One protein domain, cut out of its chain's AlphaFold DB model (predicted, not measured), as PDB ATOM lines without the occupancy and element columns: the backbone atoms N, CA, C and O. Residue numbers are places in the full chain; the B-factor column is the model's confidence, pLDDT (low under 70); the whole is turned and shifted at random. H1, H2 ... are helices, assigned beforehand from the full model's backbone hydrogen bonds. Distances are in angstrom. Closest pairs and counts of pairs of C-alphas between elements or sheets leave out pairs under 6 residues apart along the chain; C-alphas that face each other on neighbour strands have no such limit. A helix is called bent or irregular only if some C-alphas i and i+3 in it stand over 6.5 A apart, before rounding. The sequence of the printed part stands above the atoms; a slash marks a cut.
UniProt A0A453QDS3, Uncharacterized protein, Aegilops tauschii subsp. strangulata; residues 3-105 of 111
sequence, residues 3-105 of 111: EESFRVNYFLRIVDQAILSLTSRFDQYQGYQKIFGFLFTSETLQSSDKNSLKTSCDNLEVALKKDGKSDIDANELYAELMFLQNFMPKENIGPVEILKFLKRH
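Overview. This is residues 3 to 105 of the 111 residues of an uncharacterized protein of Aegilops tauschii subsp. strangulata (UniProt A0A453QDS3). A long helical arm sticks out from a small, compact head: residues 3 to 28 of H1 make the arm, while its far end, past a kink near residue 33, enters the head beside the crossed hairpin of H3 and H4, with short H2 and H5 nearby. The 103 printed residues hold five named helices, H1 to H5 in chain order, and no named strand; the class is all helix. The whole is only just extended, close to loose, with a radius of gyration of the C-alphas of 19.7 A and spans of 61 by 38 by 23 A.

Arrangement. H1, residues 3 to 39, has a kink of 65 degrees near residue 33 and is irregular, C-alphas 35 and 38 being 8.2 A apart. H2, residues 42 to 47, and H1 touch only at the corner, closest at the C-alphas of Phe 38 and Thr 44, 5.3 A. H3, residues 50 to 63, touches H1 residues 35 to 38 alone, closest at the C-alphas of Ile 35 and Leu 60, 6.0 A. H4, residues 74 to 87, forms a helical hairpin with H3, at a steep tilt of 45 degrees, closest at the C-alphas of Cys 57 and Ala 74, 4.9 A. H2 touches H4 about perpendicular, 78 degrees, closest at the C-alphas of Gln 46 and Gln 85, 5.3 A. H5, residues 95 to 105, touches no helix but is near H4. Every O i to N i+4 pair is within hydrogen-bond range in H2 and H3; H1 has 29 of 33, H4 8 of 10 and H5 6 of 7.

Along the chain. H1 begins at C-alpha 3 (-56.406, -6.843, -4.333) and measures 48.3 A from first to last C-alpha; H2 measures 8.4 A, H3 19.9 A, H4 20.2 A. H5, 15.6 A, ends at C-alpha 105 (-41.000, 32.629, -44.999).

Size, cuts and confidence. The farthest C-alphas, Glu 3 and Ala 79, are 61.9 A apart. The printed part has no cut, no link is long, and no printed residue is under 70 in pLDDT.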
ATOM      1  N   GLU A   3     -56.249  -8.296  -4.233       97.50
ATOM      2  CA  GLU A   3     -56.406  -6.843  -4.333       97.50
ATOM      3  C   GLU A   3     -55.298  -6.072  -3.604       97.50
ATOM      4  O   GLU A   3     -54.640  -5.234  -4.215       97.50
ATOM      5  N   GLU A   4     -55.023  -6.390  -2.335       97.62
ATOM      6  CA  GLU A   4     -53.960  -5.703  -1.588       97.62
ATOM      7  C   GLU A   4     -52.577  -5.971  -2.201       97.62
ATOM      8  O   GLU A   4     -51.738  -5.076  -2.285       97.62
ATOM      9  N   SER A   5     -52.351  -7.183  -2.720       97.31
ATOM     10  CA  SER A   5     -51.106  -7.491  -3.425       97.31
ATOM     11  C   SER A   5     -50.964  -6.696  -4.727       97.31
ATOM     12  O   SER A   5     -49.884  -6.167  -4.986       97.31
ATOM     13  N   PHE A   6     -52.032  -6.564  -5.521       97.44
ATOM     14  CA  PHE A   6     -52.041  -5.731  -6.726       97.44
ATOM     15  C   PHE A   6     -51.802  -4.255  -6.388       97.44
ATOM     16  O   PHE A   6     -50.969  -3.597  -7.013       97.44
ATOM     17  N   ARG A   7     -52.481  -3.742  -5.357       97.94
ATOM     18  CA  ARG A   7     -52.330  -2.362  -4.893       97.94
ATOM     19  C   ARG A   7     -50.877  -2.049  -4.537       97.94
ATOM     20  O   ARG A   7     -50.326  -1.082  -5.052       97.94
ATOM     21  N   VAL A   8     -50.249  -2.869  -3.694       97.31
ATOM     22  CA  VAL A   8     -48.903  -2.596  -3.163       97.31
ATOM     23  C   VAL A   8     -47.801  -2.908  -4.172       97.31
ATOM     24  O   VAL A   8     -46.893  -2.103  -4.366       97.31
ATOM     25  N   ASN A   9     -47.867  -4.068  -4.826       96.44
ATOM     26  CA  ASN A   9     -46.753  -4.550  -5.645       96.44
ATOM     27  C   ASN A   9     -46.803  -4.046  -7.089       96.44
ATOM     28  O   ASN A   9     -45.784  -4.103  -7.772       96.44
ATOM     29  N   TYR A  10     -47.956  -3.557  -7.550       96.62
ATOM     30  CA  TYR A  10     -48.123  -3.065  -8.914       96.62
ATOM     31  C   TYR A  10     -48.553  -1.599  -8.940       96.62
ATOM     32  O   TYR A  10     -47.776  -0.749  -9.368       96.62
ATOM     33  N   PHE A  11     -49.756  -1.280  -8.452       97.94
ATOM     34  CA  PHE A  11     -50.327   0.060  -8.611       97.94
ATOM     35  C   PHE A  11     -49.455   1.147  -7.970       97.94
ATOM     36  O   PHE A  11     -49.034   2.073  -8.662       97.94
ATOM     37  N   LEU A  12     -49.116   1.006  -6.683       98.12
ATOM     38  CA  LEU A  12     -48.281   1.987  -5.981       98.12
ATOM     39  C   LEU A  12     -46.890   2.107  -6.612       98.12
ATOM     40  O   LEU A  12     -46.395   3.214  -6.782       98.12
ATOM     41  N   ARG A  13     -46.299   0.996  -7.071       97.75
ATOM     42  CA  ARG A  13     -44.998   1.020  -7.756       97.75
ATOM     43  C   ARG A  13     -45.034   1.834  -9.048       97.75
ATOM     44  O   ARG A  13     -44.119   2.614  -9.287       97.75
ATOM     45  N   ILE A  14     -46.069   1.669  -9.874       97.94
ATOM     46  CA  ILE A  14     -46.219   2.439 -11.119       97.94
ATOM     47  C   ILE A  14     -46.441   3.923 -10.820       97.94
ATOM     48  O   ILE A  14     -45.839   4.768 -11.480       97.94
ATOM     49  N   VAL A  15     -47.258   4.245  -9.812       98.25
ATOM     50  CA  VAL A  15     -47.498   5.633  -9.390       98.25
ATOM     51  C   VAL A  15     -46.208   6.283  -8.889       98.25
ATOM     52  O   VAL A  15     -45.867   7.368  -9.355       98.25
ATOM     53  N   ASP A  16     -45.445   5.605  -8.032       98.19
ATOM     54  CA  ASP A  16     -44.166   6.113  -7.522       98.19
ATOM     55  C   ASP A  16     -43.169   6.372  -8.662       98.19
ATOM     56  O   ASP A  16     -42.524   7.421  -8.708       98.19
ATOM     57  N   GLN A  17     -43.071   5.452  -9.629       97.38
ATOM     58  CA  GLN A  17     -42.212   5.646 -10.803       97.38
ATOM     59  C   GLN A  17     -42.686   6.799 -11.691       97.38
ATOM     60  O   GLN A  17     -41.861   7.567 -12.189       97.38
ATOM     61  N   ALA A  18     -43.998   6.959 -11.877       97.94
ATOM     62  CA  ALA A  18     -44.550   8.082 -12.624       97.94
ATOM     63  C   ALA A  18     -44.228   9.419 -11.941       97.94
ATOM     64  O   ALA A  18     -43.806  10.352 -12.625       97.94
ATOM     65  N   ILE A  19     -44.348   9.494 -10.611       97.94
ATOM     66  CA  ILE A  19     -43.991  10.681  -9.822       97.94
ATOM     67  C   ILE A  19     -42.510  11.009 -10.007       97.94
ATOM     68  O   ILE A  19     -42.191  12.113 -10.440       97.94
ATOM     69  N   LEU A  20     -41.607  10.055  -9.759       97.56
ATOM     70  CA  LEU A  20     -40.162  10.279  -9.904       97.56
ATOM     71  C   LEU A  20     -39.789  10.713 -11.327       97.56
ATOM     72  O   LEU A  20     -39.008  11.647 -11.516       97.56
ATOM     73  N   SER A  21     -40.379  10.067 -12.335       97.12
ATOM     74  CA  SER A  21     -40.134  10.384 -13.741       97.12
ATOM     75  C   SER A  21     -40.632  11.778 -14.126       97.12
ATOM     76  O   SER A  21     -39.982  12.458 -14.922       97.12
ATOM     77  N   LEU A  22     -41.777  12.217 -13.596       97.19
ATOM     78  CA  LEU A  22     -42.303  13.560 -13.836       97.19
ATOM     79  C   LEU A  22     -41.484  14.619 -13.100       97.19
ATOM     80  O   LEU A  22     -41.135  15.618 -13.719       97.19
ATOM     81  N   THR A  23     -41.116  14.385 -11.839       97.50
ATOM     82  CA  THR A  23     -40.254  15.294 -11.066       97.50
ATOM     83  C   THR A  23     -38.940  15.548 -11.799       97.50
ATOM     84  O   THR A  23     -38.607  16.697 -12.070       97.50
ATOM     85  N   SER A  24     -38.255  14.487 -12.239       96.50
ATOM     86  CA  SER A  24     -37.004  14.627 -12.995       96.50
ATOM     87  C   SER A  24     -37.187  15.424 -14.292       96.50
ATOM     88  O   SER A  24     -36.349  16.264 -14.619       96.50
ATOM     89  N   ARG A  25     -38.297  15.216 -15.011       96.88
ATOM     90  CA  ARG A  25     -38.616  15.984 -16.223       96.88
ATOM     91  C   ARG A  25     -38.895  17.457 -15.929       96.88
ATOM     92  O   ARG A  25     -38.463  18.305 -16.704       96.88
ATOM     93  N   PHE A  26     -39.579  17.779 -14.831       96.31
ATOM     94  CA  PHE A  26     -39.801  19.168 -14.423       96.31
ATOM     95  C   PHE A  26     -38.497  19.865 -14.026       96.31
ATOM     96  O   PHE A  26     -38.281  21.004 -14.436       96.31
ATOM     97  N   ASP A  27     -37.603  19.178 -13.315       96.56
ATOM     98  CA  ASP A  27     -36.288  19.722 -12.956       96.56
ATOM     99  C   ASP A  27     -35.445  20.013 -14.208       96.56
ATOM    100  O   ASP A  27     -34.857  21.089 -14.344       96.56
ATOM    101  N   GLN A  28     -35.441  19.088 -15.173       95.06
ATOM    102  CA  GLN A  28     -34.789  19.290 -16.471       95.06
ATOM    103  C   GLN A  28     -35.402  20.466 -17.234       95.06
ATOM    104  O   GLN A  28     -34.669  21.314 -17.742       95.06
ATOM    105  N   TYR A  29     -36.733  20.555 -17.273       94.62
ATOM    106  CA  TYR A  29     -37.441  21.645 -17.939       94.62
ATOM    107  C   TYR A  29     -37.081  23.012 -17.346       94.62
ATOM    108  O   TYR A  29     -36.823  23.952 -18.094       94.62
ATOM    109  N   GLN A  30     -36.974  23.123 -16.018       95.62
ATOM    110  CA  GLN A  30     -36.497  24.349 -15.366       95.62
ATOM    111  C   GLN A  30     -35.048  24.679 -15.748       95.62
ATOM    112  O   GLN A  30     -34.709  25.849 -15.923       95.62
ATOM    113  N   GLY A  31     -34.188  23.666 -15.887       95.00
ATOM    114  CA  GLY A  31     -32.828  23.833 -16.400       95.00
ATOM    115  C   GLY A  31     -32.814  24.405 -17.820       95.00
ATOM    116  O   GLY A  31     -32.143  25.401 -18.077       95.00
ATOM    117  N   TYR A  32     -33.616  23.835 -18.719       93.44
ATOM    118  CA  TYR A  32     -33.753  24.302 -20.101       93.44
ATOM    119  C   TYR A  32     -34.319  25.716 -20.192       93.44
ATOM    120  O   TYR A  32     -33.777  26.549 -20.917       93.44
ATOM    121  N   GLN A  33     -35.346  26.024 -19.398       94.12
ATOM    122  CA  GLN A  33     -35.933  27.358 -19.338       94.12
ATOM    123  C   GLN A  33     -34.896  28.424 -18.948       94.12
ATOM    124  O   GLN A  33     -34.927  29.528 -19.483       94.12
ATOM    125  N   LYS A  34     -33.944  28.109 -18.059       94.69
ATOM    126  CA  LYS A  34     -32.873  29.049 -17.677       94.69
ATOM    127  C   LYS A  34     -31.865  29.311 -18.797       94.69
ATOM    128  O   LYS A  34     -31.270  30.382 -18.811       94.69
ATOM    129  N   ILE A  35     -31.650  28.347 -19.691       95.19
ATOM    130  CA  ILE A  35     -30.625  28.425 -20.741       95.19
ATOM    131  C   ILE A  35     -31.202  29.022 -22.031       95.19
ATOM    132  O   ILE A  35     -30.621  29.941 -22.595       95.19
ATOM    133  N   PHE A  36     -32.350  28.521 -22.497       94.31
ATOM    134  CA  PHE A  36     -32.959  28.928 -23.772       94.31
ATOM    135  C   PHE A  36     -34.461  29.230 -23.675       94.31
ATOM    136  O   PHE A  36     -35.160  29.263 -24.685       94.31
ATOM    137  N   GLY A  37     -34.977  29.503 -22.472       95.00
ATOM    138  CA  GLY A  37     -36.395  29.822 -22.261       95.00
ATOM    139  C   GLY A  37     -36.878  31.080 -22.986       95.00
ATOM    140  O   GLY A  37     -38.068  31.198 -23.250       95.00
ATOM    141  N   PHE A  38     -35.972  31.985 -23.373       94.69
ATOM    142  CA  PHE A  38     -36.304  33.157 -24.191       94.69
ATOM    143  C   PHE A  38     -36.878  32.787 -25.574       94.69
ATOM    144  O   PHE A  38     -37.593  33.592 -26.167       94.69
ATOM    145  N   LEU A  39     -36.631  31.558 -26.051       93.56
ATOM    146  CA  LEU A  39     -37.155  31.007 -27.307       93.56
ATOM    147  C   LEU A  39     -38.481  30.245 -27.147       93.56
ATOM    148  O   LEU A  39     -39.011  29.732 -28.132       93.56
ATOM    149  N   PHE A  40     -39.015  30.105 -25.928       93.19
ATOM    150  CA  PHE A  40     -40.204  29.274 -25.700       93.19
ATOM    151  C   PHE A  40     -41.465  29.883 -26.290       93.19
ATOM    152  O   PHE A  40     -42.352  29.140 -26.707       93.19
ATOM    153  N   THR A  41     -41.568  31.207 -26.326       93.94
ATOM    154  CA  THR A  41     -42.734  31.872 -26.892       93.94
ATOM    155  C   THR A  41     -42.345  33.112 -27.683       93.94
ATOM    156  O   THR A  41     -41.282  33.704 -27.475       93.94
ATOM    157  N   SER A  42     -43.214  33.528 -28.608       93.25
ATOM    158  CA  SER A  42     -43.013  34.790 -29.328       93.25
ATOM    159  C   SER A  42     -43.015  35.975 -28.372       93.25
ATOM    160  O   SER A  42     -42.228  36.893 -28.561       93.25
ATOM    161  N   GLU A  43     -43.835  35.921 -27.320       93.31
ATOM    162  CA  GLU A  43     -43.912  36.959 -26.296       93.31
ATOM    163  C   GLU A  43     -42.579  37.136 -25.562       93.31
ATOM    164  O   GLU A  43     -42.080  38.257 -25.499       93.31
ATOM    165  N   THR A  44     -41.956  36.056 -25.066       93.38
ATOM    166  CA  THR A  44     -40.663  36.158 -24.361       93.38
ATOM    167  C   THR A  44     -39.564  36.676 -25.276       93.38
ATOM    168  O   THR A  44     -38.728  37.487 -24.862       93.38
ATOM    169  N   LEU A  45     -39.580  36.234 -26.536       93.56
ATOM    170  CA  LEU A  45     -38.629  36.697 -27.531       93.56
ATOM    171  C   LEU A  45     -38.837  38.188 -27.810       93.56
ATOM    172  O   LEU A  45     -37.887  38.949 -27.699       93.56
ATOM    173  N   GLN A  46     -40.058  38.626 -28.117       92.50
ATOM    174  CA  GLN A  46     -40.393  40.018 -28.452       92.50
ATOM    175  C   GLN A  46     -40.242  40.985 -27.273       92.50
ATOM    176  O   GLN A  46     -39.948  42.158 -27.488       92.50
ATOM    177  N   SER A  47     -40.425  40.518 -26.033       91.88
ATOM    178  CA  SER A  47     -40.244  41.346 -24.835       91.88
ATOM    179  C   SER A  47     -38.777  41.593 -24.480       91.88
ATOM    180  O   SER A  47     -38.488  42.465 -23.663       91.88
ATOM    181  N   SER A  48     -37.854  40.811 -25.048       93.56
ATOM    182  CA  SER A  48     -36.423  40.941 -24.772       93.56
ATOM    183  C   SER A  48     -35.852  42.171 -25.475       93.56
ATOM    184  O   SER A  48     -35.936  42.303 -26.697       93.56
ATOM    185  N   ASP A  49     -35.240  43.072 -24.709       95.88
ATOM    186  CA  ASP A  49     -34.459  44.169 -25.274       95.88
ATOM    187  C   ASP A  49     -33.167  43.655 -25.940       95.88
ATOM    188  O   ASP A  49     -32.739  42.516 -25.755       95.88
ATOM    189  N   LYS A  50     -32.511  44.519 -26.717       96.06
ATOM    190  CA  LYS A  50     -31.310  44.157 -27.488       96.06
ATOM    191  C   LYS A  50     -30.181  43.592 -26.620       96.06
ATOM    192  O   LYS A  50     -29.524  42.634 -27.021       96.06
ATOM    193  N   ASN A  51     -29.949  44.165 -25.440       97.25
ATOM    194  CA  ASN A  51     -28.848  43.748 -24.576       97.25
ATOM    195  C   ASN A  51     -29.171  42.420 -23.885       97.25
ATOM    196  O   ASN A  51     -28.305  41.543 -23.810       97.25
ATOM    197  N   SER A  52     -30.408  42.250 -23.406       96.62
ATOM    198  CA  SER A  52     -30.841  40.988 -22.793       96.62
ATOM    199  C   SER A  52     -30.896  39.847 -23.810       96.62
ATOM    200  O   SER A  52     -30.436  38.743 -23.504       96.62
ATOM    201  N   LEU A  53     -31.346  40.110 -25.041       97.06
ATOM    202  CA  LEU A  53     -31.333  39.125 -26.122       97.06
ATOM    203  C   LEU A  53     -29.904  38.717 -26.494       97.06
ATOM    204  O   LEU A  53     -29.623  37.523 -26.600       97.06
ATOM    205  N   LYS A  54     -28.980  39.681 -26.630       97.94
ATOM    206  CA  LYS A  54     -27.573  39.379 -26.925       97.94
ATOM    207  C   LYS A  54     -26.934  38.530 -25.826       97.94
ATOM    208  O   LYS A  54     -26.359  37.489 -26.122       97.94
ATOM    209  N   THR A  55     -27.135  38.922 -24.569       97.88
ATOM    210  CA  THR A  55     -26.656  38.170 -23.398       97.88
ATOM    211  C   THR A  55     -27.224  36.748 -23.375       97.88
ATOM    212  O   THR A  55     -26.517  35.800 -23.048       97.88
ATOM    213  N   SER A  56     -28.494  36.576 -23.752       97.69
ATOM    214  CA  SER A  56     -29.126  35.254 -23.830       97.69
ATOM    215  C   SER A  56     -28.493  34.378 -24.916       97.69
ATOM    216  O   SER A  56     -28.255  33.197 -24.674       97.69
ATOM    217  N   CYS A  57     -28.153  34.953 -26.076       97.94
ATOM    218  CA  CYS A  57     -27.445  34.243 -27.146       97.94
ATOM    219  C   CYS A  57     -26.025  33.839 -26.720       97.94
ATOM    220  O   CYS A  57     -25.632  32.697 -26.943       97.94
ATOM    221  N   ASP A  58     -25.288  34.733 -26.052       97.69
ATOM    222  CA  ASP A  58     -23.942  34.442 -25.533       97.69
ATOM    223  C   ASP A  58     -23.980  33.311 -24.491       97.69
ATOM    224  O   ASP A  58     -23.194  32.364 -24.542       97.69
ATOM    225  N   ASN A  59     -24.944  33.363 -23.565       97.25
ATOM    226  CA  ASN A  59     -25.136  32.311 -22.567       97.25
ATOM    227  C   ASN A  59     -25.485  30.965 -23.210       97.25
ATOM    228  O   ASN A  59     -25.010  29.926 -22.748       97.25
ATOM    229  N   LEU A  60     -26.300  30.973 -24.270       97.56
ATOM    230  CA  LEU A  60     -26.660  29.765 -25.002       97.56
ATOM    231  C   LEU A  60     -25.449  29.164 -25.727       97.56
ATOM    232  O   LEU A  60     -25.225  27.961 -25.624       97.56
ATOM    233  N   GLU A  61     -24.636  29.983 -26.394       97.69
ATOM    234  CA  GLU A  61     -23.411  29.525 -27.061       97.69
ATOM    235  C   GLU A  61     -22.448  28.876 -26.064       97.69
ATOM    236  O   GLU A  61     -21.899  27.807 -26.338       97.69
ATOM    237  N   VAL A  62     -22.280  29.478 -24.883       97.12
ATOM    238  CA  VAL A  62     -21.465  28.907 -23.804       97.12
ATOM    239  C   VAL A  62     -22.057  27.591 -23.300       97.12
ATOM    240  O   VAL A  62     -21.314  26.630 -23.108       97.12
ATOM    241  N   ALA A  63     -23.377  27.519 -23.108       96.25
ATOM    242  CA  ALA A  63     -24.052  26.310 -22.637       96.25
ATOM    243  C   ALA A  63     -23.982  25.147 -23.643       96.25
ATOM    244  O   ALA A  63     -23.978  23.987 -23.232       96.25
ATOM    245  N   LEU A  64     -23.900  25.452 -24.942       95.88
ATOM    246  CA  LEU A  64     -23.755  24.478 -26.028       95.88
ATOM    247  C   LEU A  64     -22.290  24.194 -26.396       95.88
ATOM    248  O   LEU A  64     -22.017  23.409 -27.301       95.88
ATOM    249  N   LYS A  65     -21.325  24.789 -25.686       97.44
ATOM    250  CA  LYS A  65     -19.903  24.578 -25.954       97.44
ATOM    251  C   LYS A  65     -19.416  23.251 -25.382       97.44
ATOM    252  O   LYS A  65     -19.444  23.024 -24.173       97.44
ATOM    253  N   LYS A  66     -18.837  22.415 -26.242       96.81
ATOM    254  CA  LYS A  66     -18.153  21.174 -25.871       96.81
ATOM    255  C   LYS A  66     -16.810  21.064 -26.591       96.81
ATOM    256  O   LYS A  66     -16.703  21.336 -27.780       96.81
ATOM    257  N   ASP A  67     -15.761  20.697 -25.856       96.44
ATOM    258  CA  ASP A  67     -14.407  20.497 -26.402       96.44
ATOM    259  C   ASP A  67     -13.880  21.702 -27.213       96.44
ATOM    260  O   ASP A  67     -13.201  21.570 -28.231       96.44
ATOM    261  N   GLY A  68     -14.218  22.914 -26.759       93.38
ATOM    262  CA  GLY A  68     -13.789  24.164 -27.388       93.38
ATOM    263  C   GLY A  68     -14.638  24.622 -28.577       93.38
ATOM    264  O   GLY A  68     -14.422  25.738 -29.042       93.38
ATOM    265  N   LYS A  69     -15.616  23.827 -29.023       95.12
ATOM    266  CA  LYS A  69     -16.516  24.141 -30.141       95.12
ATOM    267  C   LYS A  69     -17.946  24.292 -29.637       95.12
ATOM    268  O   LYS A  69     -18.364  23.529 -28.775       95.12
ATOM    269  N   SER A  70     -18.664  25.287 -30.141       95.75
ATOM    270  CA  SER A  70     -20.101  25.423 -29.896       95.75
ATOM    271  C   SER A  70     -20.867  25.049 -31.156       95.75
ATOM    272  O   SER A  70     -20.341  25.201 -32.260       95.75
ATOM    273  N   ASP A  71     -22.083  24.546 -30.974       93.62
ATOM    274  CA  ASP A  71     -22.986  24.197 -32.074       93.62
ATOM    275  C   ASP A  71     -23.599  25.439 -32.743       93.62
ATOM    276  O   ASP A  71     -24.152  25.335 -33.836       93.62
ATOM    277  N   ILE A  72     -23.506  26.606 -32.096       95.25
ATOM    278  CA  ILE A  72     -24.058  27.875 -32.579       95.25
ATOM    279  C   ILE A  72     -23.021  29.000 -32.494       95.25
ATOM    280  O   ILE A  72     -22.092  28.918 -31.691       95.25
ATOM    281  N   ASP A  73     -23.230  30.063 -33.274       96.44
ATOM    282  CA  ASP A  73     -22.561  31.359 -33.106       96.44
ATOM    283  C   ASP A  73     -23.539  32.370 -32.482       96.44
ATOM    284  O   ASP A  73     -24.641  32.608 -32.989       96.44
ATOM    285  N   ALA A  74     -23.148  32.971 -31.358       97.12
ATOM    286  CA  ALA A  74     -24.010  33.881 -30.608       97.12
ATOM    287  C   ALA A  74     -24.318  35.199 -31.339       97.12
ATOM    288  O   ALA A  74     -25.294  35.875 -31.002       97.12
ATOM    289  N   ASN A  75     -23.472  35.646 -32.269       96.75
ATOM    290  CA  ASN A  75     -23.699  36.873 -33.035       96.75
ATOM    291  C   ASN A  75     -24.645  36.618 -34.208       96.75
ATOM    292  O   ASN A  75     -25.543  37.430 -34.434       96.75
ATOM    293  N   GLU A  76     -24.468  35.497 -34.909       95.88
ATOM    294  CA  GLU A  76     -25.363  35.067 -35.987       95.88
ATOM    295  C   GLU A  76     -26.776  34.834 -35.448       95.88
ATOM    296  O   GLU A  76     -27.719  35.471 -35.921       95.88
ATOM    297  N   LEU A  77     -26.913  34.049 -34.369       94.81
ATOM    298  CA  LEU A  77     -28.212  33.802 -33.737       94.81
ATOM    299  C   LEU A  77     -28.877  35.106 -33.275       94.81
ATOM    300  O   LEU A  77     -30.068  35.320 -33.495       94.81
ATOM    301  N   TYR A  78     -28.118  36.012 -32.652       96.19
ATOM    302  CA  TYR A  78     -28.653  37.306 -32.228       96.19
ATOM    303  C   TYR A  78     -29.196  38.119 -33.412       96.19
ATOM    304  O   TYR A  78     -30.277  38.702 -33.309       96.19
ATOM    305  N   ALA A  79     -28.483  38.150 -34.541       93.44
ATOM    306  CA  ALA A  79     -28.928  38.860 -35.738       93.44
ATOM    307  C   ALA A  79     -30.215  38.251 -36.324       93.44
ATOM    308  O   ALA A  79     -31.148  38.992 -36.648       93.44
ATOM    309  N   GLU A  80     -30.298  36.920 -36.398       91.94
ATOM    310  CA  GLU A  80     -31.489  36.196 -36.861       91.94
ATOM    311  C   GLU A  80     -32.702  36.464 -35.962       91.94
ATOM    312  O   GLU A  80     -33.800  36.735 -36.453       91.94
ATOM    313  N   LEU A  81     -32.512  36.465 -34.642       92.94
ATOM    314  CA  LEU A  81     -33.586  36.711 -33.680       92.94
ATOM    315  C   LEU A  81     -34.033  38.174 -33.647       92.94
ATOM    316  O   LEU A  81     -35.229  38.441 -33.540       92.94
ATOM    317  N   MET A  82     -33.105  39.122 -33.794       93.19
ATOM    318  CA  MET A  82     -33.427  40.543 -33.962       93.19
ATOM    319  C   MET A  82     -34.262  40.782 -35.216       93.19
ATOM    320  O   MET A  82     -35.193  41.589 -35.199       93.19
ATOM    321  N   PHE A  83     -33.942  40.089 -36.312       88.56
ATOM    322  CA  PHE A  83     -34.784  40.104 -37.498       88.56
ATOM    323  C   PHE A  83     -36.151  39.513 -37.142       88.56
ATOM    324  O   PHE A  83     -37.144  40.229 -37.217       88.56
ATOM    325  N   LEU A  84     -36.199  38.282 -36.625       89.31
ATOM    326  CA  LEU A  84     -37.432  37.568 -36.291       89.31
ATOM    327  C   LEU A  84     -38.396  38.367 -35.396       89.31
ATOM    328  O   LEU A  84     -39.591  38.395 -35.687       89.31
ATOM    329  N   GLN A  85     -37.905  39.077 -34.371       90.25
ATOM    330  CA  GLN A  85     -38.721  39.942 -33.502       90.25
ATOM    331  C   GLN A  85     -39.615  40.916 -34.291       90.25
ATOM    332  O   GLN A  85     -40.750  41.160 -33.887       90.25
ATOM    333  N   ASN A  86     -39.132  41.441 -35.424       83.62
ATOM    334  CA  ASN A  86     -39.862  42.411 -36.248       83.62
ATOM    335  C   ASN A  86     -40.893  41.775 -37.195       83.62
ATOM    336  O   ASN A  86     -41.801  42.467 -37.651       83.62
ATOM    337  N   PHE A  87     -40.753  40.485 -37.510       84.12
ATOM    338  CA  PHE A  87     -41.632  39.772 -38.452       84.12
ATOM    339  C   PHE A  87     -42.697  38.935 -37.753       84.12
ATOM    340  O   PHE A  87     -43.688  38.553 -38.372       84.12
ATOM    341  N   MET A  88     -42.486  38.629 -36.477       85.25
ATOM    342  CA  MET A  88     -43.362  37.744 -35.730       85.25
ATOM    343  C   MET A  88     -44.751  38.358 -35.512       85.25
ATOM    344  O   MET A  88     -44.872  39.570 -35.304       85.25
ATOM    345  N   PRO A  89     -45.809  37.525 -35.531       85.06
ATOM    346  CA  PRO A  89     -47.160  37.966 -35.210       85.06
ATOM    347  C   PRO A  89     -47.227  38.567 -33.801       85.06
ATOM    348  O   PRO A  89     -46.392  38.277 -32.941       85.06
ATOM    349  N   LYS A  90     -48.231  39.417 -33.559       85.00
ATOM    350  CA  LYS A  90     -48.462  40.007 -32.227       85.00
ATOM    351  C   LYS A  90     -49.062  38.998 -31.254       85.00
ATOM    352  O   LYS A  90     -49.002  39.194 -30.045       85.00
ATOM    353  N   GLU A  91     -49.686  37.952 -31.779       89.75
ATOM    354  CA  GLU A  91     -50.202  36.843 -31.002       89.75
ATOM    355  C   GLU A  91     -49.055  36.081 -30.332       89.75
ATOM    356  O   GLU A  91     -48.028  35.782 -30.951       89.75
ATOM    357  N   ASN A  92     -49.259  35.722 -29.064       92.50
ATOM    358  CA  ASN A  92     -48.337  34.839 -28.374       92.50
ATOM    359  C   ASN A  92     -48.445  33.424 -28.969       92.50
ATOM    360  O   ASN A  92     -49.499  32.789 -28.893       92.50
ATOM    361  N   ILE A  93     -47.361  32.946 -29.573       93.56
ATOM    362  CA  ILE A  93     -47.273  31.636 -30.215       93.56
ATOM    363  C   ILE A  93     -46.146  30.804 -29.600       93.56
ATOM    364  O   ILE A  93     -45.109  31.332 -29.193       93.56
ATOM    365  N   GLY A  94     -46.366  29.491 -29.534       93.25
ATOM    366  CA  GLY A  94     -45.398  28.529 -29.015       93.25
ATOM    367  C   GLY A  94     -44.295  28.192 -30.023       93.25
ATOM    368  O   GLY A  94     -44.375  28.556 -31.198       93.25
ATOM    369  N   PRO A  95     -43.273  27.429 -29.608       90.00
ATOM    370  CA  PRO A  95     -42.063  27.230 -30.403       90.00
ATOM    371  C   PRO A  95     -42.340  26.455 -31.701       90.00
ATOM    372  O   PRO A  95     -41.719  26.706 -32.729       90.00
ATOM    373  N   VAL A  96     -43.327  25.554 -31.700       91.75
ATOM    374  CA  VAL A  96     -43.738  24.808 -32.901       91.75
ATOM    375  C   VAL A  96     -44.357  25.741 -33.944       91.75
ATOM    376  O   VAL A  96     -44.103  25.602 -35.142       91.75
ATOM    377  N   GLU A  97     -45.170  26.697 -33.512       91.81
ATOM    378  CA  GLU A  97     -45.783  27.703 -34.373       91.81
ATOM    379  C   GLU A  97     -44.734  28.678 -34.915       91.81
ATOM    380  O   GLU A  97     -44.808  29.023 -36.094       91.81
ATOM    381  N   ILE A  98     -43.727  29.040 -34.111       89.06
ATOM    382  CA  ILE A  98     -42.567  29.834 -34.553       89.06
ATOM    383  C   ILE A  98     -41.832  29.112 -35.682       89.06
ATOM    384  O   ILE A  98     -41.622  29.685 -36.748       89.06
ATOM    385  N   LEU A  99     -41.510  27.829 -35.509       88.50
ATOM    386  CA  LEU A  99     -40.838  27.042 -36.550       88.50
ATOM    387  C   LEU A  99     -41.688  26.923 -37.823       88.50
ATOM    388  O   LEU A  99     -41.179  27.046 -38.937       88.50
ATOM    389  N   LYS A 100     -43.007  26.732 -37.686       89.44
ATOM    390  CA  LYS A 100     -43.930  26.748 -38.834       89.44
ATOM    391  C   LYS A 100     -43.974  28.117 -39.514       89.44
ATOM    392  O   LYS A 100     -44.149  28.162 -40.729       89.44
ATOM    393  N   PHE A 101     -43.866  29.205 -38.753       86.81
ATOM    394  CA  PHE A 101     -43.810  30.565 -39.280       86.81
ATOM    395  C   PHE A 101     -42.528  30.772 -40.092       86.81
ATOM    396  O   PHE A 101     -42.622  31.146 -41.260       86.81
ATOM    397  N   LEU A 102     -41.368  30.430 -39.523       85.69
ATOM    398  CA  LEU A 102     -40.057  30.497 -40.177       85.69
ATOM    399  C   LEU A 102     -40.041  29.715 -41.495       85.69
ATOM    400  O   LEU A 102     -39.719  30.273 -42.541       85.69
ATOM    401  N   LYS A 103     -40.513  28.462 -41.468       85.94
ATOM    402  CA  LYS A 103     -40.567  27.581 -42.644       85.94
ATOM    403  C   LYS A 103     -41.392  28.147 -43.805       85.94
ATOM    404  O   LYS A 103     -41.145  27.802 -44.951       85.94
ATOM    405  N   ARG A 104     -42.414  28.966 -43.535       84.44
ATOM    406  CA  ARG A 104     -43.228  29.583 -44.600       84.44
ATOM    407  C   ARG A 104     -42.543  30.771 -45.260       84.44
ATOM    408  O   ARG A 104     -43.014  31.202 -46.306       84.44
ATOM    409  N   HIS A 105     -41.525  31.334 -44.617       76.06
ATOM    410  CA  HIS A 105     -41.000  32.629 -44.999       76.06
ATOM    411  C   HIS A 105     -39.652  32.568 -45.722       76.06
ATOM    412  O   HIS A 105     -39.273  33.621 -46.183       76.06
TER     413      HIS A 105